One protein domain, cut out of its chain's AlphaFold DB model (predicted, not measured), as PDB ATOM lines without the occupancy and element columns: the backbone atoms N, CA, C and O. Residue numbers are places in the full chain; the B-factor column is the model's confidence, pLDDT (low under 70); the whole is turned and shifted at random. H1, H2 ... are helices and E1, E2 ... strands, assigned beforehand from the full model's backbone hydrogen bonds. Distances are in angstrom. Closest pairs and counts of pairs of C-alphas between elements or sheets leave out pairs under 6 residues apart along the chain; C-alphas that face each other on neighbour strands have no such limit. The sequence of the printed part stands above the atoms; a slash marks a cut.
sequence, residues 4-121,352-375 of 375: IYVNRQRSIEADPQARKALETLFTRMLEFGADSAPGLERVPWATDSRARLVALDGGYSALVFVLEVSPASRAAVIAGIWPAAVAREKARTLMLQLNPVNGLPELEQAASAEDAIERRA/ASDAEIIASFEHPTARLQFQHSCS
ATOM      1  N   ILE A   4       3.211 -44.495  13.918       88.94
ATOM      2  CA  ILE A   4       4.151 -45.450  13.328       88.94
ATOM      3  C   ILE A   4       4.726 -44.832  12.055       88.94
ATOM      4  O   ILE A   4       3.982 -44.438  11.154       88.94
ATOM      5  N   TYR A   5       6.053 -44.774  11.983       90.88
ATOM      6  CA  TYR A   5       6.818 -44.280  10.845       90.88
ATOM      7  C   TYR A   5       7.596 -45.439  10.235       90.88
ATOM      8  O   TYR A   5       8.366 -46.104  10.923       90.88
ATOM      9  N   VAL A   6       7.404 -45.702   8.947       89.31
ATOM     10  CA  VAL A   6       8.080 -46.801   8.248       89.31
ATOM     11  C   VAL A   6       9.040 -46.233   7.222       89.31
ATOM     12  O   VAL A   6       8.604 -45.544   6.300       89.31
ATOM     13  N   ASN A   7      10.333 -46.522   7.369       88.31
ATOM     14  CA  ASN A   7      11.333 -46.118   6.390       88.31
ATOM     15  C   ASN A   7      11.081 -46.827   5.052       88.31
ATOM     16  O   ASN A   7      10.926 -48.053   5.005       88.31
ATOM     17  N   ARG A   8      11.074 -46.071   3.955       79.06
ATOM     18  CA  ARG A   8      10.936 -46.594   2.593       79.06
ATOM     19  C   ARG A   8      12.273 -47.127   2.085       79.06
ATOM     20  O   ARG A   8      12.892 -46.560   1.194       79.06
ATOM     21  N   GLN A   9      12.745 -48.230   2.662       70.25
ATOM     22  CA  GLN A   9      13.931 -48.906   2.137       70.25
ATOM     23  C   GLN A   9      13.586 -49.838   0.971       70.25
ATOM     24  O   GLN A   9      12.715 -50.704   1.084       70.25
ATOM     25  N   ARG A  10      14.372 -49.766  -0.114       63.28
ATOM     26  CA  ARG A  10      14.276 -50.701  -1.254       63.28
ATOM     27  C   ARG A  10      14.439 -52.171  -0.860       63.28
ATOM     28  O   ARG A  10      13.875 -53.034  -1.525       63.28
ATOM     29  N   SER A  11      15.187 -52.462   0.206       56.66
ATOM     30  CA  SER A  11      15.358 -53.822   0.743       56.66
ATOM     31  C   SER A  11      14.022 -54.458   1.149       56.66
ATOM     32  O   SER A  11      13.835 -55.657   0.966       56.66
ATOM     33  N   ILE A  12      13.070 -53.650   1.625       63.16
ATOM     34  CA  ILE A  12      11.716 -54.079   1.991       63.16
ATOM     35  C   ILE A  12      10.822 -54.171   0.749       63.16
ATOM     36  O   ILE A  12       9.989 -55.068   0.635       63.16
ATOM     37  N   GLU A  13      10.984 -53.247  -0.198       65.38
ATOM     38  CA  GLU A  13      10.141 -53.179  -1.394       65.38
ATOM     39  C   GLU A  13      10.466 -54.262  -2.435       65.38
ATOM     40  O   GLU A  13       9.574 -54.708  -3.165       65.38
ATOM     41  N   ALA A  14      11.725 -54.695  -2.514       67.69
ATOM     42  CA  ALA A  14      12.177 -55.679  -3.493       67.69
ATOM     43  C   ALA A  14      11.877 -57.134  -3.087       67.69
ATOM     44  O   ALA A  14      11.800 -57.998  -3.959       67.69
ATOM     45  N   ASP A  15      11.689 -57.411  -1.792       76.56
ATOM     46  CA  ASP A  15      11.452 -58.756  -1.257       76.56
ATOM     47  C   ASP A  15       9.968 -58.933  -0.847       76.56
ATOM     48  O   ASP A  15       9.522 -58.368   0.158       76.56
ATOM     49  N   PRO A  16       9.172 -59.739  -1.584       80.75
ATOM     50  CA  PRO A  16       7.769 -59.989  -1.250       80.75
ATOM     51  C   PRO A  16       7.561 -60.571   0.153       80.75
ATOM     52  O   PRO A  16       6.530 -60.317   0.780       80.75
ATOM     53  N   GLN A  17       8.524 -61.351   0.652       79.44
ATOM     54  CA  GLN A  17       8.463 -61.923   1.989       79.44
ATOM     55  C   GLN A  17       8.704 -60.846   3.049       79.44
ATOM     56  O   GLN A  17       7.971 -60.808   4.039       79.44
ATOM     57  N   ALA A  18       9.652 -59.934   2.815       76.69
ATOM     58  CA  ALA A  18       9.874 -58.780   3.684       76.69
ATOM     59  C   ALA A  18       8.647 -57.853   3.720       76.69
ATOM     60  O   ALA A  18       8.239 -57.437   4.803       76.69
ATOM     61  N   ARG A  19       7.989 -57.606   2.576       80.00
ATOM     62  CA  ARG A  19       6.745 -56.814   2.520       80.00
ATOM     63  C   ARG A  19       5.618 -57.445   3.344       80.00
ATOM     64  O   ARG A  19       5.011 -56.769   4.168       80.00
ATOM     65  N   LYS A  20       5.371 -58.750   3.186       82.69
ATOM     66  CA  LYS A  20       4.359 -59.464   3.987       82.69
ATOM     67  C   LYS A  20       4.691 -59.436   5.486       82.69
ATOM     68  O   LYS A  20       3.802 -59.311   6.333       82.69
ATOM     69  N   ALA A  21       5.972 -59.567   5.821       82.38
ATOM     70  CA  ALA A  21       6.448 -59.499   7.195       82.38
ATOM     71  C   ALA A  21       6.257 -58.092   7.796       82.38
ATOM     72  O   ALA A  21       5.851 -57.979   8.953       82.38
ATOM     73  N   LEU A  22       6.465 -57.035   6.999       83.44
ATOM     74  CA  LEU A  22       6.189 -55.650   7.383       83.44
ATOM     75  C   LEU A  22       4.706 -55.430   7.680       83.44
ATOM     76  O   LEU A  22       4.381 -54.894   8.733       83.44
ATOM     77  N   GLU A  23       3.812 -55.864   6.790       83.19
ATOM     78  CA  GLU A  23       2.361 -55.744   6.992       83.19
ATOM     79  C   GLU A  23       1.929 -56.427   8.297       83.19
ATOM     80  O   GLU A  23       1.190 -55.855   9.096       83.19
ATOM     81  N   THR A  24       2.469 -57.621   8.560       82.88
ATOM     82  CA  THR A  24       2.203 -58.369   9.797       82.88
ATOM     83  C   THR A  24       2.673 -57.607  11.037       82.88
ATOM     84  O   THR A  24       1.953 -57.533  12.033       82.88
ATOM     85  N   LEU A  25       3.882 -57.039  10.997       87.25
ATOM     86  CA  LEU A  25       4.415 -56.227  12.089       87.25
ATOM     87  C   LEU A  25       3.565 -54.980  12.328       87.25
ATOM     88  O   LEU A  25       3.253 -54.649  13.469       87.25
ATOM     89  N   PHE A  26       3.188 -54.311  11.245       84.81
ATOM     90  CA  PHE A  26       2.407 -53.092  11.282       84.81
ATOM     91  C   PHE A  26       1.049 -53.324  11.956       84.81
ATOM     92  O   PHE A  26       0.710 -52.614  12.900       84.81
ATOM     93  N   THR A  27       0.324 -54.383  11.578       85.06
ATOM     94  CA  THR A  27      -0.922 -54.776  12.257       85.06
ATOM     95  C   THR A  27      -0.709 -55.027  13.751       85.06
ATOM     96  O   THR A  27      -1.466 -54.506  14.564       85.06
ATOM     97  N   ARG A  28       0.356 -55.745  14.140       86.44
ATOM     98  CA  ARG A  28       0.660 -55.991  15.562       86.44
ATOM     99  C   ARG A  28       0.908 -54.692  16.331       86.44
ATOM    100  O   ARG A  28       0.442 -54.550  17.456       86.44
ATOM    101  N   MET A  29       1.634 -53.738  15.758       88.25
ATOM    102  CA  MET A  29       1.898 -52.463  16.429       88.25
ATOM    103  C   MET A  29       0.646 -51.598  16.576       88.25
ATOM    104  O   MET A  29       0.510 -50.919  17.591       88.25
ATOM    105  N   LEU A  30      -0.278 -51.644  15.613       85.44
ATOM    106  CA  LEU A  30      -1.571 -50.967  15.743       85.44
ATOM    107  C   LEU A  30      -2.450 -51.611  16.826       85.44
ATOM    108  O   LEU A  30      -3.150 -50.904  17.544       85.44
ATOM    109  N   GLU A  31      -2.413 -52.940  16.961       86.25
ATOM    110  CA  GLU A  31      -3.217 -53.672  17.949       86.25
ATOM    111  C   GLU A  31      -2.701 -53.516  19.386       86.25
ATOM    112  O   GLU A  31      -3.495 -53.356  20.313       86.25
ATOM    113  N   PHE A  32      -1.382 -53.586  19.582       84.31
ATOM    114  CA  PHE A  32      -0.774 -53.655  20.915       84.31
ATOM    115  C   PHE A  32      -0.078 -52.359  21.348       84.31
ATOM    116  O   PHE A  32       0.153 -52.176  22.539       84.31
ATOM    117  N   GLY A  33       0.244 -51.458  20.418       84.00
ATOM    118  CA  GLY A  33       1.027 -50.245  20.659       84.00
ATOM    119  C   GLY A  33       2.500 -50.372  20.243       84.00
ATOM    120  O   GLY A  33       3.048 -51.467  20.101       84.00
ATOM    121  N   ALA A  34       3.155 -49.219  20.060       83.38
ATOM    122  CA  ALA A  34       4.521 -49.094  19.535       83.38
ATOM    123  C   ALA A  34       5.604 -49.787  20.385       83.38
ATOM    124  O   ALA A  34       6.613 -50.234  19.844       83.38
ATOM    125  N   ASP A  35       5.410 -49.875  21.700       82.44
ATOM    126  CA  ASP A  35       6.378 -50.419  22.661       82.44
ATOM    127  C   ASP A  35       5.967 -51.772  23.258       82.44
ATOM    128  O   ASP A  35       6.732 -52.380  24.007       82.44
ATOM    129  N   SER A  36       4.767 -52.237  22.920       84.19
ATOM    130  CA  SER A  36       4.109 -53.379  23.559       84.19
ATOM    131  C   SER A  36       3.782 -54.498  22.565       84.19
ATOM    132  O   SER A  36       3.214 -55.524  22.942       84.19
ATOM    133  N   ALA A  37       4.167 -54.329  21.294       83.94
ATOM    134  CA  ALA A  37       4.036 -55.354  20.270       83.94
ATOM    135  C   ALA A  37       4.716 -56.672  20.714       83.94
ATOM    136  O   ALA A  37       5.890 -56.662  21.102       83.94
ATOM    137  N   PRO A  38       4.022 -57.824  20.645       83.38
ATOM    138  CA  PRO A  38       4.594 -59.106  21.044       83.38
ATOM    139  C   PRO A  38       5.890 -59.432  20.291       83.38
ATOM    140  O   PRO A  38       5.940 -59.362  19.061       83.38
ATOM    141  N   GLY A  39       6.926 -59.835  21.033       84.19
ATOM    142  CA  GLY A  39       8.239 -60.182  20.479       84.19
ATOM    143  C   GLY A  39       9.171 -58.992  20.236       84.19
ATOM    144  O   GLY A  39      10.215 -59.180  19.619       84.19
ATOM    145  N   LEU A  40       8.806 -57.791  20.697       90.75
ATOM    146  CA  LEU A  40       9.683 -56.623  20.711       90.75
ATOM    147  C   LEU A  40      10.730 -56.755  21.825       90.75
ATOM    148  O   LEU A  40      10.414 -56.687  23.012       90.75
ATOM    149  N   GLU A  41      11.992 -56.931  21.444       93.56
ATOM    150  CA  GLU A  41      13.089 -57.193  22.374       93.56
ATOM    151  C   GLU A  41      14.171 -56.117  22.296       93.56
ATOM    152  O   GLU A  41      14.521 -55.625  21.221       93.56
ATOM    153  N   ARG A  42      14.739 -55.757  23.454       94.06
ATOM    154  CA  ARG A  42      15.944 -54.919  23.509       94.06
ATOM    155  C   ARG A  42      17.109 -55.665  22.888       94.06
ATOM    156  O   ARG A  42      17.329 -56.833  23.193       94.06
ATOM    157  N   VAL A  43      17.885 -54.964  22.073       93.12
ATOM    158  CA  VAL A  43      19.095 -55.529  21.483       93.12
ATOM    159  C   VAL A  43      20.276 -55.262  22.413       93.12
ATOM    160  O   VAL A  43      20.572 -54.102  22.705       93.12
ATOM    161  N   PRO A  44      20.975 -56.303  22.888       90.06
ATOM    162  CA  PRO A  44      22.206 -56.115  23.638       90.06
ATOM    163  C   PRO A  44      23.261 -55.397  22.789       90.06
ATOM    164  O   PRO A  44      23.516 -55.801  21.651       90.06
ATOM    165  N   TRP A  45      23.890 -54.374  23.374       89.94
ATOM    166  CA  TRP A  45      24.942 -53.564  22.744       89.94
ATOM    167  C   TRP A  45      24.507 -52.842  21.463       89.94
ATOM    168  O   TRP A  45      25.333 -52.610  20.587       89.94
ATOM    169  N   ALA A  46      23.219 -52.520  21.324       93.19
ATOM    170  CA  ALA A  46      22.811 -51.594  20.277       93.19
ATOM    171  C   ALA A  46      23.453 -50.219  20.480       93.19
ATOM    172  O   ALA A  46      23.553 -49.751  21.616       93.19
ATOM    173  N   THR A  47      23.826 -49.581  19.370       92.50
ATOM    174  CA  THR A  47      24.326 -48.198  19.341       92.50
ATOM    175  C   THR A  47      23.271 -47.244  19.874       92.50
ATOM    176  O   THR A  47      23.552 -46.372  20.685       92.50
ATOM    177  N   ASP A  48      22.022 -47.453  19.468       92.56
ATOM    178  CA  ASP A  48      20.898 -46.660  19.933       92.56
ATOM    179  C   ASP A  48      20.125 -47.402  21.028       92.56
ATOM    180  O   ASP A  48      19.593 -48.498  20.825       92.56
ATOM    181  N   SER A  49      19.994 -46.776  22.197       92.12
ATOM    182  CA  SER A  49      19.255 -47.349  23.329       92.12
ATOM    183  C   SER A  49      17.758 -47.568  23.046       92.12
ATOM    184  O   SER A  49      17.099 -48.369  23.729       92.12
ATOM    185  N   ARG A  50      17.208 -46.910  22.017       93.88
ATOM    186  CA  ARG A  50      15.817 -47.044  21.558       93.88
ATOM    187  C   ARG A  50      15.618 -48.225  20.617       93.88
ATOM    188  O   ARG A  50      14.475 -48.626  20.404       93.88
ATOM    189  N   ALA A  51      16.698 -48.815  20.104       95.62
ATOM    190  CA  ALA A  51      16.640 -49.926  19.167       95.62
ATOM    191  C   ALA A  51      16.030 -51.184  19.799       95.62
ATOM    192  O   ALA A  51      16.405 -51.644  20.888       95.62
ATOM    193  N   ARG A  52      15.081 -51.772  19.085       96.06
ATOM    194  CA  ARG A  52      14.422 -53.035  19.393       96.06
ATOM    195  C   ARG A  52      14.397 -53.905  18.150       96.06
ATOM    196  O   ARG A  52      14.329 -53.395  17.034       96.06
ATOM    197  N   LEU A  53      14.402 -55.216  18.349       95.19
ATOM    198  CA  LEU A  53      14.135 -56.170  17.281       95.19
ATOM    199  C   LEU A  53      12.787 -56.836  17.489       95.19
ATOM    200  O   LEU A  53      12.418 -57.148  18.616       95.19
ATOM    201  N   VAL A  54      12.093 -57.091  16.385       93.19
ATOM    202  CA  VAL A  54      10.922 -57.968  16.361       93.19
ATOM    203  C   VAL A  54      11.211 -59.125  15.428       93.19
ATOM    204  O   VAL A  54      11.498 -58.911  14.248       93.19
ATOM    205  N   ALA A  55      11.137 -60.349  15.947       91.06
ATOM    206  CA  ALA A  55      11.251 -61.546  15.126       91.06
ATOM    207  C   ALA A  55      10.029 -61.680  14.204       91.06
ATOM    208  O   ALA A  55       8.879 -61.586  14.646       91.06
ATOM    209  N   LEU A  56      10.291 -61.919  12.922       87.69
ATOM    210  CA  LEU A  56       9.285 -62.113  11.885       87.69
ATOM    211  C   LEU A  56       9.427 -63.507  11.269       87.69
ATOM    212  O   LEU A  56      10.428 -64.206  11.457       87.69
ATOM    213  N   ASP A  57       8.415 -63.912  10.510       83.25
ATOM    214  CA  ASP A  57       8.398 -65.225   9.878       83.25
ATOM    215  C   ASP A  57       9.544 -65.404   8.868       83.25
ATOM    216  O   ASP A  57      10.029 -64.466   8.231       83.25
ATOM    217  N   GLY A  58       9.979 -66.657   8.712       81.06
ATOM    218  CA  GLY A  58      10.993 -67.040   7.731       81.06
ATOM    219  C   GLY A  58      12.405 -66.526   8.024       81.06
ATOM    220  O   GLY A  58      13.203 -66.391   7.104       81.06
ATOM    221  N   GLY A  59      12.722 -66.261   9.296       86.12
ATOM    222  CA  GLY A  59      14.082 -65.931   9.741       86.12
ATOM    223  C   GLY A  59      14.458 -64.455   9.612       86.12
ATOM    224  O   GLY A  59      15.636 -64.114   9.740       86.12
ATOM    225  N   TYR A  60      13.476 -63.584   9.379       87.88
ATOM    226  CA  TYR A  60      13.667 -62.140   9.311       87.88
ATOM    227  C   TYR A  60      13.456 -61.479  10.676       87.88
ATOM    228  O   TYR A  60      12.859 -62.037  11.599       87.88
ATOM    229  N   SER A  61      13.966 -60.266  10.831       92.25
ATOM    230  CA  SER A  61      13.675 -59.406  11.971       92.25
ATOM    231  C   SER A  61      13.581 -57.955  11.519       92.25
ATOM    232  O   SER A  61      14.344 -57.520  10.655       92.25
ATOM    233  N   ALA A  62      12.642 -57.218  12.107       92.56
ATOM    234  CA  ALA A  62      12.554 -55.773  11.940       92.56
ATOM    235  C   ALA A  62      13.377 -55.063  13.008       92.56
ATOM    236  O   ALA A  62      13.310 -55.453  14.173       92.56
ATOM    237  N   LEU A  63      14.078 -54.001  12.613       94.44
ATOM    238  CA  LEU A  63      14.647 -53.024  13.541       94.44
ATOM    239  C   LEU A  63      13.656 -51.886  13.746       94.44
ATOM    240  O   LEU A  63      13.175 -51.286  12.782       94.44
ATOM    241  N   VAL A  64      13.374 -51.590  15.007       95.19
ATOM    242  CA  VAL A  64      12.405 -50.582  15.427       95.19
ATOM    243  C   VAL A  64      13.066 -49.668  16.447       95.19
ATOM    244  O   VAL A  64      13.615 -50.156  17.430       95.19
ATOM    245  N   PHE A  65      12.976 -48.358  16.259       95.31
ATOM    246  CA  PHE A  65      13.293 -47.386  17.301       95.31
ATOM    247  C   PHE A  65      12.000 -46.971  17.997       95.31
ATOM    248  O   PHE A  65      11.048 -46.544  17.342       95.31
ATOM    249  N   VAL A  66      11.949 -47.133  19.317       94.50
ATOM    250  CA  VAL A  66      10.793 -46.729  20.127       94.50
ATOM    251  C   VAL A  66      11.072 -45.360  20.730       94.50
ATOM    252  O   VAL A  66      12.005 -45.230  21.519       94.50
ATOM    253  N   LEU A  67      10.252 -44.375  20.366       93.12
ATOM    254  CA  LEU A  67      10.366 -42.983  20.797       93.12
ATOM    255  C   LEU A  67       9.316 -42.657  21.863       93.12
ATOM    256  O   LEU A  67       8.156 -43.072  21.769       93.12
ATOM    257  N   GLU A  68       9.708 -41.886  22.867       89.69
ATOM    258  CA  GLU A  68       8.828 -41.334  23.886       89.69
ATOM    259  C   GLU A  68       8.178 -40.027  23.415       89.69
ATOM    260  O   GLU A  68       8.830 -38.998  23.275       89.69
ATOM    261  N   VAL A  69       6.859 -40.067  23.187       82.50
ATOM    262  CA  VAL A  69       6.057 -38.875  22.843       82.50
ATOM    263  C   VAL A  69       5.644 -38.136  24.121       82.50
ATOM    264  O   VAL A  69       5.629 -36.914  24.190       82.50
ATOM    265  N   SER A  70       5.253 -38.901  25.139       77.31
ATOM    266  CA  SER A  70       4.892 -38.441  26.481       77.31
ATOM    267  C   SER A  70       5.005 -39.623  27.448       77.31
ATOM    268  O   SER A  70       5.040 -40.758  26.973       77.31
ATOM    269  N   PRO A  71       4.950 -39.441  28.779       75.69
ATOM    270  CA  PRO A  71       5.039 -40.555  29.733       75.69
ATOM    271  C   PRO A  71       4.043 -41.707  29.501       75.69
ATOM    272  O   PRO A  71       4.286 -42.826  29.940       75.69
ATOM    273  N   ALA A  72       2.928 -41.445  28.810       76.69
ATOM    274  CA  ALA A  72       1.877 -42.421  28.521       76.69
ATOM    275  C   ALA A  72       1.771 -42.811  27.034       76.69
ATOM    276  O   ALA A  72       0.876 -43.572  26.671       76.69
ATOM    277  N   SER A  73       2.628 -42.272  26.159       82.25
ATOM    278  CA  SER A  73       2.532 -42.488  24.713       82.25
ATOM    279  C   SER A  73       3.896 -42.736  24.079       82.25
ATOM    280  O   SER A  73       4.910 -42.135  24.444       82.25
ATOM    281  N   ARG A  74       3.911 -43.636  23.099       89.38
ATOM    282  CA  ARG A  74       5.105 -44.045  22.360       89.38
ATOM    283  C   ARG A  74       4.841 -43.984  20.861       89.38
ATOM    284  O   ARG A  74       3.726 -44.268  20.417       89.38
ATOM    285  N   ALA A  75       5.876 -43.646  20.104       91.62
ATOM    286  CA  ALA A  75       5.913 -43.764  18.653       91.62
ATOM    287  C   ALA A  75       6.931 -44.837  18.245       91.62
ATOM    288  O   ALA A  75       7.886 -45.105  18.976       91.62
ATOM    289  N   ALA A  76       6.722 -45.467  17.092       92.75
ATOM    290  CA  ALA A  76       7.641 -46.458  16.539       92.75
ATOM    291  C   ALA A  76       8.186 -45.985  15.193       92.75
ATOM    292  O   ALA A  76       7.420 -45.582  14.321       92.75
ATOM    293  N   VAL A  77       9.498 -46.101  15.006       94.00
ATOM    294  CA  VAL A  77      10.166 -45.901  13.718       94.00
ATOM    295  C   VAL A  77      10.717 -47.241  13.255       94.00
ATOM    296  O   VAL A  77      11.688 -47.752  13.810       94.00
ATOM    297  N   ILE A  78      10.085 -47.837  12.249       92.75
ATOM    298  CA  ILE A  78      10.548 -49.071  11.616       92.75
ATOM    299  C   ILE A  78      11.649 -48.694  10.626       92.75
ATOM    300  O   ILE A  78      11.381 -48.118   9.571       92.75
ATOM    301  N   ALA A  79      12.890 -49.019  10.978       91.81
ATOM    302  CA  ALA A  79      14.074 -48.675  10.194       91.81
ATOM    303  C   ALA A  79      14.225 -49.560   8.952       91.81
ATOM    304  O   ALA A  79      14.646 -49.092   7.898       91.81
ATOM    305  N   GLY A  80      13.867 -50.838   9.095       90.12
ATOM    306  CA  GLY A  80      13.870 -51.810   8.014       90.12
ATOM    307  C   GLY A  80      13.700 -53.251   8.488       90.12
ATOM    308  O   GLY A  80      13.507 -53.515   9.680       90.12
ATOM    309  N   ILE A  81      13.753 -54.183   7.533       89.56
ATOM    310  CA  ILE A  81      13.601 -55.627   7.746       89.56
ATOM    311  C   ILE A  81      14.744 -56.358   7.050       89.56
ATOM    312  O   ILE A  81      14.992 -56.150   5.865       89.56
ATOM    313  N   TRP A  82      15.406 -57.257   7.776       89.25
ATOM    314  CA  TRP A  82      16.538 -58.036   7.271       89.25
ATOM    315  C   TRP A  82      16.510 -59.464   7.817       89.25
ATOM    316  O   TRP A  82      15.801 -59.730   8.792       89.25
ATOM    317  N   PRO A  83      17.318 -60.391   7.271       90.00
ATOM    318  CA  PRO A  83      17.632 -61.633   7.967       90.00
ATOM    319  C   PRO A  83      18.100 -61.348   9.400       90.00
ATOM    320  O   PRO A  83      18.859 -60.407   9.631       90.00
ATOM    321  N   ALA A  84      17.685 -62.164  10.369       90.38
ATOM    322  CA  ALA A  84      17.845 -61.862  11.797       90.38
ATOM    323  C   ALA A  84      19.293 -61.539  12.224       90.38
ATOM    324  O   ALA A  84      19.515 -60.691  13.084       90.38
ATOM    325  N   ALA A  85      20.292 -62.197  11.626       91.62
ATOM    326  CA  ALA A  85      21.701 -61.900  11.892       91.62
ATOM    327  C   ALA A  85      22.101 -60.494  11.416       91.62
ATOM    328  O   ALA A  85      22.754 -59.762  12.154       91.62
ATOM    329  N   VAL A  86      21.649 -60.102  10.222       92.31
ATOM    330  CA  VAL A  86      21.897 -58.775   9.643       92.31
ATOM    331  C   VAL A  86      21.154 -57.701  10.432       92.31
ATOM    332  O   VAL A  86      21.732 -56.664  10.720       92.31
ATOM    333  N   ALA A  87      19.912 -57.956  10.855       92.94
ATOM    334  CA  ALA A  87      19.151 -57.009  11.671       92.94
ATOM    335  C   ALA A  87      19.837 -56.717  13.021       92.94
ATOM    336  O   ALA A  87      19.865 -55.571  13.464       92.94
ATOM    337  N   ARG A  88      20.437 -57.735  13.660       94.31
ATOM    338  CA  ARG A  88      21.243 -57.541  14.881       94.31
ATOM    339  C   ARG A  88      22.493 -56.715  14.627       94.31
ATOM    340  O   ARG A  88      22.831 -55.896  15.470       94.31
ATOM    341  N   GLU A  89      23.160 -56.932  13.500       93.88
ATOM    342  CA  GLU A  89      24.322 -56.129  13.130       93.88
ATOM    343  C   GLU A  89      23.918 -54.676  12.876       93.88
ATOM    344  O   GLU A  89      24.482 -53.770  13.474       93.88
ATOM    345  N   LYS A  90      22.840 -54.456  12.113       94.06
ATOM    346  CA  LYS A  90      22.274 -53.123  11.887       94.06
ATOM    347  C   LYS A  90      21.915 -52.424  13.196       94.06
ATOM    348  O   LYS A  90      22.215 -51.253  13.343       94.06
ATOM    349  N   ALA A  91      21.346 -53.121  14.177       95.44
ATOM    350  CA  ALA A  91      21.051 -52.535  15.487       95.44
ATOM    351  C   ALA A  91      22.304 -52.102  16.281       95.44
ATOM    352  O   ALA A  91      22.214 -51.220  17.132       95.44
ATOM    353  N   ARG A  92      23.462 -52.721  16.024       94.56
ATOM    354  CA  ARG A  92      24.762 -52.394  16.643       94.56
ATOM    355  C   ARG A  92      25.542 -51.316  15.906       94.56
ATOM    356  O   ARG A  92      26.646 -50.994  16.326       94.56
ATOM    357  N   THR A  93      25.011 -50.820  14.794       93.75
ATOM    358  CA  THR A  93      25.678 -49.791  13.997       93.75
ATOM    359  C   THR A  93      24.762 -48.628  13.651       93.75
ATOM    360  O   THR A  93      25.257 -47.561  13.332       93.75
ATOM    361  N   LEU A  94      23.439 -48.811  13.647       93.56
ATOM    362  CA  LEU A  94      22.489 -47.769  13.271       93.56
ATOM    363  C   LEU A  94      22.005 -46.977  14.479       93.56
ATOM    364  O   LEU A  94      21.580 -47.547  15.487       93.56
ATOM    365  N   MET A  95      21.975 -45.663  14.299       92.62
ATOM    366  CA  MET A  95      21.388 -44.708  15.224       92.62
ATOM    367  C   MET A  95      20.367 -43.838  14.499       92.62
ATOM    368  O   MET A  95      20.611 -43.389  13.379       92.62
ATOM    369  N   LEU A  96      19.211 -43.621  15.129       93.44
ATOM    370  CA  LEU A  96      18.205 -42.694  14.621       93.44
ATOM    371  C   LEU A  96      18.508 -41.290  15.149       93.44
ATOM    372  O   LEU A  96      18.557 -41.073  16.356       93.44
ATOM    373  N   GLN A  97      18.681 -40.310  14.279       90.62
ATOM    374  CA  GLN A  97      18.989 -38.947  14.707       90.62
ATOM    375  C   GLN A  97      18.443 -37.914  13.732       90.62
ATOM    376  O   GLN A  97      17.799 -38.268  12.752       90.62
ATOM    377  N   LEU A  98      18.708 -36.637  14.004       89.56
ATOM    378  CA  LEU A  98      18.425 -35.559  13.064       89.56
ATOM    379  C   LEU A  98      19.683 -35.097  12.351       89.56
ATOM    380  O   LEU A  98      20.706 -34.867  12.995       89.56
ATOM    381  N   ASN A  99      19.584 -34.862  11.058       89.12
ATOM    382  CA  ASN A  99      20.608 -34.139  10.337       89.12
ATOM    383  C   ASN A  99      20.713 -32.706  10.907       89.12
ATOM    384  O   ASN A  99      19.702 -32.002  10.960       89.12
ATOM    385  N   PRO A 100      21.891 -32.245  11.356       83.56
ATOM    386  CA  PRO A 100      22.028 -30.927  11.978       83.56
ATOM    387  C   PRO A 100      21.858 -29.760  10.991       83.56
ATOM    388  O   PRO A 100      21.603 -28.640  11.428       83.56
ATOM    389  N   VAL A 101      21.977 -30.015   9.681       84.81
ATOM    390  CA  VAL A 101      21.874 -28.996   8.627       84.81
ATOM    391  C   VAL A 101      20.428 -28.753   8.221       84.81
ATOM    392  O   VAL A 101      19.985 -27.609   8.199       84.81
ATOM    393  N   ASN A 102      19.680 -29.816   7.927       87.44
ATOM    394  CA  ASN A 102      18.318 -29.708   7.384       87.44
ATOM    395  C   ASN A 102      17.224 -30.217   8.344       87.44
ATOM    396  O   ASN A 102      16.038 -30.112   8.052       87.44
ATOM    397  N   GLY A 103      17.594 -30.756   9.511       87.62
ATOM    398  CA  GLY A 103      16.645 -31.234  10.519       87.62
ATOM    399  C   GLY A 103      15.905 -32.521  10.143       87.62
ATOM    400  O   GLY A 103      14.967 -32.893  10.843       87.62
ATOM    401  N   LEU A 104      16.289 -33.211   9.062       91.56
ATOM    402  CA  LEU A 104      15.634 -34.445   8.628       91.56
ATOM    403  C   LEU A 104      16.009 -35.640   9.515       91.56
ATOM    404  O   LEU A 104      17.168 -35.758   9.919       91.56
ATOM    405  N   PRO A 105      15.072 -36.570   9.774       92.38
ATOM    406  CA  PRO A 105      15.376 -37.808  10.471       92.38
ATOM    407  C   PRO A 105      16.246 -38.726   9.602       92.38
ATOM    408  O   PRO A 105      15.911 -39.026   8.452       92.38
ATOM    409  N   GLU A 106      17.344 -39.213  10.172       91.69
ATOM    410  CA  GLU A 106      18.344 -40.042   9.506       91.69
ATOM    411  C   GLU A 106      18.690 -41.300  10.298       91.69
ATOM    412  O   GLU A 106      18.760 -41.297  11.527       91.69
ATOM    413  N   LEU A 107      18.970 -42.370   9.556       92.31
ATOM    414  CA  LEU A 107      19.637 -43.568  10.046       92.31
ATOM    415  C   LEU A 107      21.141 -43.426   9.781       92.31
ATOM    416  O   LEU A 107      21.601 -43.681   8.665       92.31
ATOM    417  N   GLU A 108      21.902 -42.998  10.787       89.44
ATOM    418  CA  GLU A 108      23.362 -42.904  10.695       89.44
ATOM    419  C   GLU A 108      24.015 -44.245  11.048       89.44
ATOM    420  O   GLU A 108      23.614 -44.911  12.002       89.44
ATOM    421  N   GLN A 109      25.052 -44.622  10.294       89.81
ATOM    422  CA  GLN A 109      25.963 -45.704  10.665       89.81
ATOM    423  C   GLN A 109      27.115 -45.177  11.533       89.81
ATOM    424  O   GLN A 109      27.946 -44.390  11.078       89.81
ATOM    425  N   ALA A 110      27.213 -45.666  12.763       86.56
ATOM    426  CA  ALA A 110      28.262 -45.327  13.712       86.56
ATOM    427  C   ALA A 110      28.823 -46.584  14.386       86.56
ATOM    428  O   ALA A 110      28.118 -47.577  14.573       86.56
ATOM    429  N   ALA A 111      30.109 -46.546  14.739       85.12
ATOM    430  CA  ALA A 111      30.762 -47.657  15.431       85.12
ATOM    431  C   ALA A 111      30.372 -47.724  16.920       85.12
ATOM    432  O   ALA A 111      30.392 -48.805  17.511       85.12
ATOM    433  N   SER A 112      29.965 -46.594  17.504       85.44
ATOM    434  CA  SER A 112      29.424 -46.473  18.858       85.44
ATOM    435  C   SER A 112      28.466 -45.279  18.967       85.44
ATOM    436  O   SER A 112      28.339 -44.486  18.030       85.44
ATOM    437  N   ALA A 113      27.759 -45.172  20.096       80.44
ATOM    438  CA  ALA A 113      26.865 -44.046  20.362       80.44
ATOM    439  C   ALA A 113      27.668 -42.751  20.534       80.44
ATOM    440  O   ALA A 113      27.273 -41.695  20.046       80.44
ATOM    441  N   GLU A 114      28.818 -42.861  21.199       83.25
ATOM    442  CA  GLU A 114      29.769 -41.778  21.404       83.25
ATOM    443  C   GLU A 114      30.308 -41.246  20.071       83.25
ATOM    444  O   GLU A 114      30.332 -40.033  19.881       83.25
ATOM    445  N   ASP A 115      30.642 -42.126  19.119       84.38
ATOM    446  CA  ASP A 115      31.122 -41.706  17.793       84.38
ATOM    447  C   ASP A 115      30.053 -40.919  17.016       84.38
ATOM    448  O   ASP A 115      30.365 -39.917  16.374       84.38
ATOM    449  N   ALA A 116      28.787 -41.351  17.069       79.88
ATOM    450  CA  ALA A 116      27.680 -40.633  16.427       79.88
ATOM    451  C   ALA A 116      27.482 -39.241  17.049       79.88
ATOM    452  O   ALA A 116      27.364 -38.231  16.351       79.88
ATOM    453  N   ILE A 117      27.502 -39.184  18.384       80.31
ATOM    454  CA  ILE A 117      27.415 -37.949  19.167       80.31
ATOM    455  C   ILE A 117      28.553 -36.988  18.804       80.31
ATOM    456  O   ILE A 117      28.308 -35.802  18.575       80.31
ATOM    457  N   GLU A 118      29.788 -37.483  18.707       81.50
ATOM    458  CA  GLU A 118      30.953 -36.665  18.377       81.50
ATOM    459  C   GLU A 118      30.871 -36.088  16.959       81.50
ATOM    460  O   GLU A 118      31.069 -34.882  16.789       81.50
ATOM    461  N   ARG A 119      30.504 -36.900  15.957       78.88
ATOM    462  CA  ARG A 119      30.325 -36.428  14.572       78.88
ATOM    463  C   ARG A 119      29.229 -35.377  14.461       78.88
ATOM    464  O   ARG A 119      29.412 -34.349  13.808       78.88
ATOM    465  N   ARG A 120      28.100 -35.589  15.145       78.44
ATOM    466  CA  ARG A 120      27.025 -34.594  15.238       78.44
ATOM    467  C   ARG A 120      27.538 -33.300  15.869       78.44
ATOM    468  O   ARG A 120      27.285 -32.221  15.333       78.44
ATOM    469  N   ALA A 121      28.273 -33.396  16.977       77.75
ATOM    470  CA  ALA A 121      28.846 -32.242  17.666       77.75
ATOM    471  C   ALA A 121      29.809 -31.459  16.767       77.75
ATOM    472  O   ALA A 121      29.811 -30.229  16.783       77.75
ATOM    473  N   ALA A 352      19.548 -35.886  19.241       79.19
ATOM    474  CA  ALA A 352      18.213 -35.318  19.103       79.19
ATOM    475  C   ALA A 352      17.241 -36.038  20.047       79.19
ATOM    476  O   ALA A 352      17.185 -37.274  20.078       79.19
ATOM    477  N   SER A 353      16.488 -35.253  20.807       83.44
ATOM    478  CA  SER A 353      15.438 -35.758  21.677       83.44
ATOM    479  C   SER A 353      14.360 -36.465  20.858       83.44
ATOM    480  O   SER A 353      14.146 -36.191  19.673       83.44
ATOM    481  N   ASP A 354      13.632 -37.368  21.509       88.88
ATOM    482  CA  ASP A 354      12.525 -38.073  20.866       88.88
ATOM    483  C   ASP A 354      11.463 -37.092  20.346       88.88
ATOM    484  O   ASP A 354      10.926 -37.301  19.261       88.88
ATOM    485  N   ALA A 355      11.222 -35.982  21.056       83.94
ATOM    486  CA  ALA A 355      10.296 -34.931  20.637       83.94
ATOM    487  C   ALA A 355      10.750 -34.213  19.353       83.94
ATOM    488  O   ALA A 355       9.930 -34.000  18.460       83.94
ATOM    489  N   GLU A 356      12.040 -33.887  19.229       85.06
ATOM    490  CA  GLU A 356      12.611 -33.302  18.005       85.06
ATOM    491  C   GLU A 356      12.508 -34.269  16.830       85.06
ATOM    492  O   GLU A 356      12.071 -33.886  15.745       85.06
ATOM    493  N   ILE A 357      12.829 -35.546  17.051       89.88
ATOM    494  CA  ILE A 357      12.708 -36.567  16.009       89.88
ATOM    495  C   ILE A 357      11.251 -36.729  15.579       89.88
ATOM    496  O   ILE A 357      10.970 -36.758  14.383       89.88
ATOM    497  N   ILE A 358      10.311 -36.784  16.525       89.75
ATOM    498  CA  ILE A 358       8.884 -36.884  16.212       89.75
ATOM    499  C   ILE A 358       8.418 -35.675  15.391       89.75
ATOM    500  O   ILE A 358       7.753 -35.861  14.373       89.75
ATOM    501  N   ALA A 359       8.787 -34.458  15.798       86.88
ATOM    502  CA  ALA A 359       8.422 -33.239  15.083       86.88
ATOM    503  C   ALA A 359       8.989 -33.218  13.655       86.88
ATOM    504  O   ALA A 359       8.292 -32.828  12.719       86.88
ATOM    505  N   SER A 360      10.215 -33.715  13.462       90.25
ATOM    506  CA  SER A 360      10.873 -33.744  12.152       90.25
ATOM    507  C   SER A 360      10.121 -34.544  11.083       90.25
ATOM    508  O   SER A 360      10.264 -34.257   9.896       90.25
ATOM    509  N   PHE A 361       9.267 -35.504  11.462       91.00
ATOM    510  CA  PHE A 361       8.462 -36.257  10.492       91.00
ATOM    511  C   PHE A 361       7.379 -35.412   9.805       91.00
ATOM    512  O   PHE A 361       6.841 -35.824   8.774       91.00
ATOM    513  N   GLU A 362       7.079 -34.218  10.323       88.69
ATOM    514  CA  GLU A 362       6.207 -33.252   9.651       88.69
ATOM    515  C   GLU A 362       6.907 -32.527   8.493       88.69
ATOM    516  O   GLU A 362       6.235 -31.935   7.643       88.69
ATOM    517  N   HIS A 363       8.239 -32.620   8.400       89.81
ATOM    518  CA  HIS A 363       9.004 -32.051   7.297       89.81
ATOM    519  C   HIS A 363       8.564 -32.682   5.956       89.81
ATOM    520  O   HIS A 363       8.512 -33.912   5.845       89.81
ATOM    521  N   PRO A 364       8.310 -31.890   4.889       88.44
ATOM    522  CA  PRO A 364       7.866 -32.406   3.588       88.44
ATOM    523  C   PRO A 364       8.738 -33.548   3.048       88.44
ATOM    524  O   PRO A 364       8.234 -34.617   2.710       88.44
ATOM    525  N   THR A 365      10.056 -33.360   3.060       90.81
ATOM    526  CA  THR A 365      11.033 -34.382   2.659       90.81
ATOM    527  C   THR A 365      11.131 -35.573   3.610       90.81
ATOM    528  O   THR A 365      11.301 -36.698   3.140       90.81
ATOM    529  N   ALA A 366      10.910 -35.405   4.919       90.31
ATOM    530  CA  ALA A 366      10.824 -36.550   5.827       90.31
ATOM    531  C   ALA A 366       9.652 -37.476   5.462       90.31
ATOM    532  O   ALA A 366       9.793 -38.695   5.538       90.31
ATOM    533  N   ARG A 367       8.531 -36.931   4.969       89.00
ATOM    534  CA  ARG A 367       7.381 -37.720   4.478       89.00
ATOM    535  C   ARG A 367       7.656 -38.469   3.170       89.00
ATOM    536  O   ARG A 367       6.927 -39.407   2.837       89.00
ATOM    537  N   LEU A 368       8.683 -38.071   2.416       86.06
ATOM    538  CA  LEU A 368       9.159 -38.846   1.267       86.06
ATOM    539  C   LEU A 368       9.936 -40.082   1.729       86.06
ATOM    540  O   LEU A 368       9.815 -41.132   1.102       86.06
ATOM    541  N   GLN A 369      10.670 -39.971   2.841       87.94
ATOM    542  CA  GLN A 369      11.440 -41.070   3.420       87.94
ATOM    543  C   GLN A 369      10.610 -42.011   4.287       87.94
ATOM    544  O   GLN A 369      10.787 -43.227   4.224       87.94
ATOM    545  N   PHE A 370       9.698 -41.469   5.086       87.62
ATOM    546  CA  PHE A 370       8.910 -42.233   6.038       87.62
ATOM    547  C   PHE A 370       7.437 -42.224   5.658       87.62
ATOM    548  O   PHE A 370       6.803 -41.180   5.511       87.62
ATOM    549  N   GLN A 371       6.857 -43.416   5.558       84.12
ATOM    550  CA  GLN A 371       5.412 -43.557   5.519       84.12
ATOM    551  C   GLN A 371       4.865 -43.444   6.943       84.12
ATOM    552  O   GLN A 371       5.143 -44.296   7.787       84.12
ATOM    553  N   HIS A 372       4.085 -42.396   7.198       80.75
ATOM    554  CA  HIS A 372       3.386 -42.206   8.465       80.75
ATOM    555  C   HIS A 372       2.033 -42.918   8.447       80.75
ATOM    556  O   HIS A 372       1.317 -42.921   7.440       80.75
ATOM    557  N   SER A 373       1.661 -43.531   9.564       71.69
ATOM    558  CA  SER A 373       0.316 -44.053   9.776       71.69
ATOM    559  C   SER A 373      -0.111 -43.874  11.230       71.69
ATOM    560  O   SER A 373       0.650 -44.179  12.149       71.69
ATOM    561  N   CYS A 374      -1.346 -43.406  11.412       58.72
ATOM    562  CA  CYS A 374      -1.998 -43.237  12.709       58.72
ATOM    563  C   CYS A 374      -3.185 -44.198  12.832       58.72
ATOM    564  O   CYS A 374      -3.932 -44.367  11.865       58.72
ATOM    565  N   SER A 375      -3.386 -44.756  14.030       52.88
ATOM    566  CA  SER A 375      -4.660 -45.354  14.468       52.88
ATOM    567  C   SER A 375      -5.457 -44.397  15.340       52.88
ATOM    568  O   SER A 375      -4.848 -43.903  16.328       52.88
TER     569      SER A 375
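Overview. This is residues 4 to 121 and 352 to 375 of the 375 residues of an uncharacterized protein of Pseudoclavibacter sp. RFBG4 (UniProt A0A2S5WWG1). A strongly twisted sheet of six strands forms the middle layer, with the long helix H2 over one face and the short helices H3 and H5 over the other. A separate small hairpin, E6 and E7, packs on H5, and H4 packs on that hairpin, away from the large sheet. The 142 printed residues include six named helices and eight named strands, along the chain E1 H1 H2 E2 E3 E4 E5 H3 E6 E7 H4 H5 H6 E8; the class is mixed. The large sheet, E2 E3 E4 E5 E1 E8, is mixed. The whole is compact and rounded, with a radius of gyration of the C-alphas of 14.2 A and spans of 40 by 32 by 31 A.

Arrangement. E1, residues 4 to 7, and E8, residues 370 to 374, are antiparallel neighbours at 163 degrees, with N 6 and O 371 2.9 A apart. E1 is the parallel neighbour of E5, residues 73 to 83, at 31 degrees, with N 5 and O 76 2.8 A apart. H1, residues 10 to 14, only grazes the sheet with residues 10 to 12. H2, residues 16 to 32, touches H1 only at the corner; their closest C-alphas, Ile 12 and Ala 18, are 5.3 A apart. H2 is on the sheet; its closest C-alphas with E5, Ala 18 and Ile 81, are 6.4 A apart. E2, residues 40 to 42, E3, residues 51 to 55, E4, residues 60 to 70, and E5 form a meander, each strand the antiparallel neighbour of the one before: N 41 and O 53 are 2.9 A apart, N 52 and O 64 2.7 A, N 65 and O 77 2.8 A. H3, residues 84 to 91, is on the opposite face from H2, at a height over the sheet of 7.6 A, over E4 and along it at 19 degrees on the local plane. E6, residues 94 to 98, and E7, residues 105 to 109, are an antiparallel hairpin, with N 97 and O 106 2.9 A apart. H4, residues 113 to 121, is not on the large sheet; its closest C-alphas with E6, Ala 113 and Met 95, are 7.5 A apart. H5, residues 354 to 360, is on the same face as H3, over E5 and across it at 77 degrees on the local plane. H6, residues 366 to 369, only grazes the sheet. In H1 to H5 every O i to N i+4 pair is within hydrogen-bond range; H6 is too short for one.

Along the chain. E1 begins at C-alpha 4 (4.151, -45.450, 13.328). H2 is 24.6 A long, E4 30.6 A, and E5, which bends by 55 degrees at residue 80, 29.6 A. E8 ends at C-alpha 374 (-1.998, -43.237, 12.709).

Size, cuts and confidence. The farthest C-alphas, Gly 58 and Ala 121, are 40.4 A apart. Residues 122 to 351 are not printed; C-alphas 121 and 352 are 11.2 A apart. Of the links printed whole, none is long. The pLDDT is under 70 at residues 10 to 14 and 374 to 375.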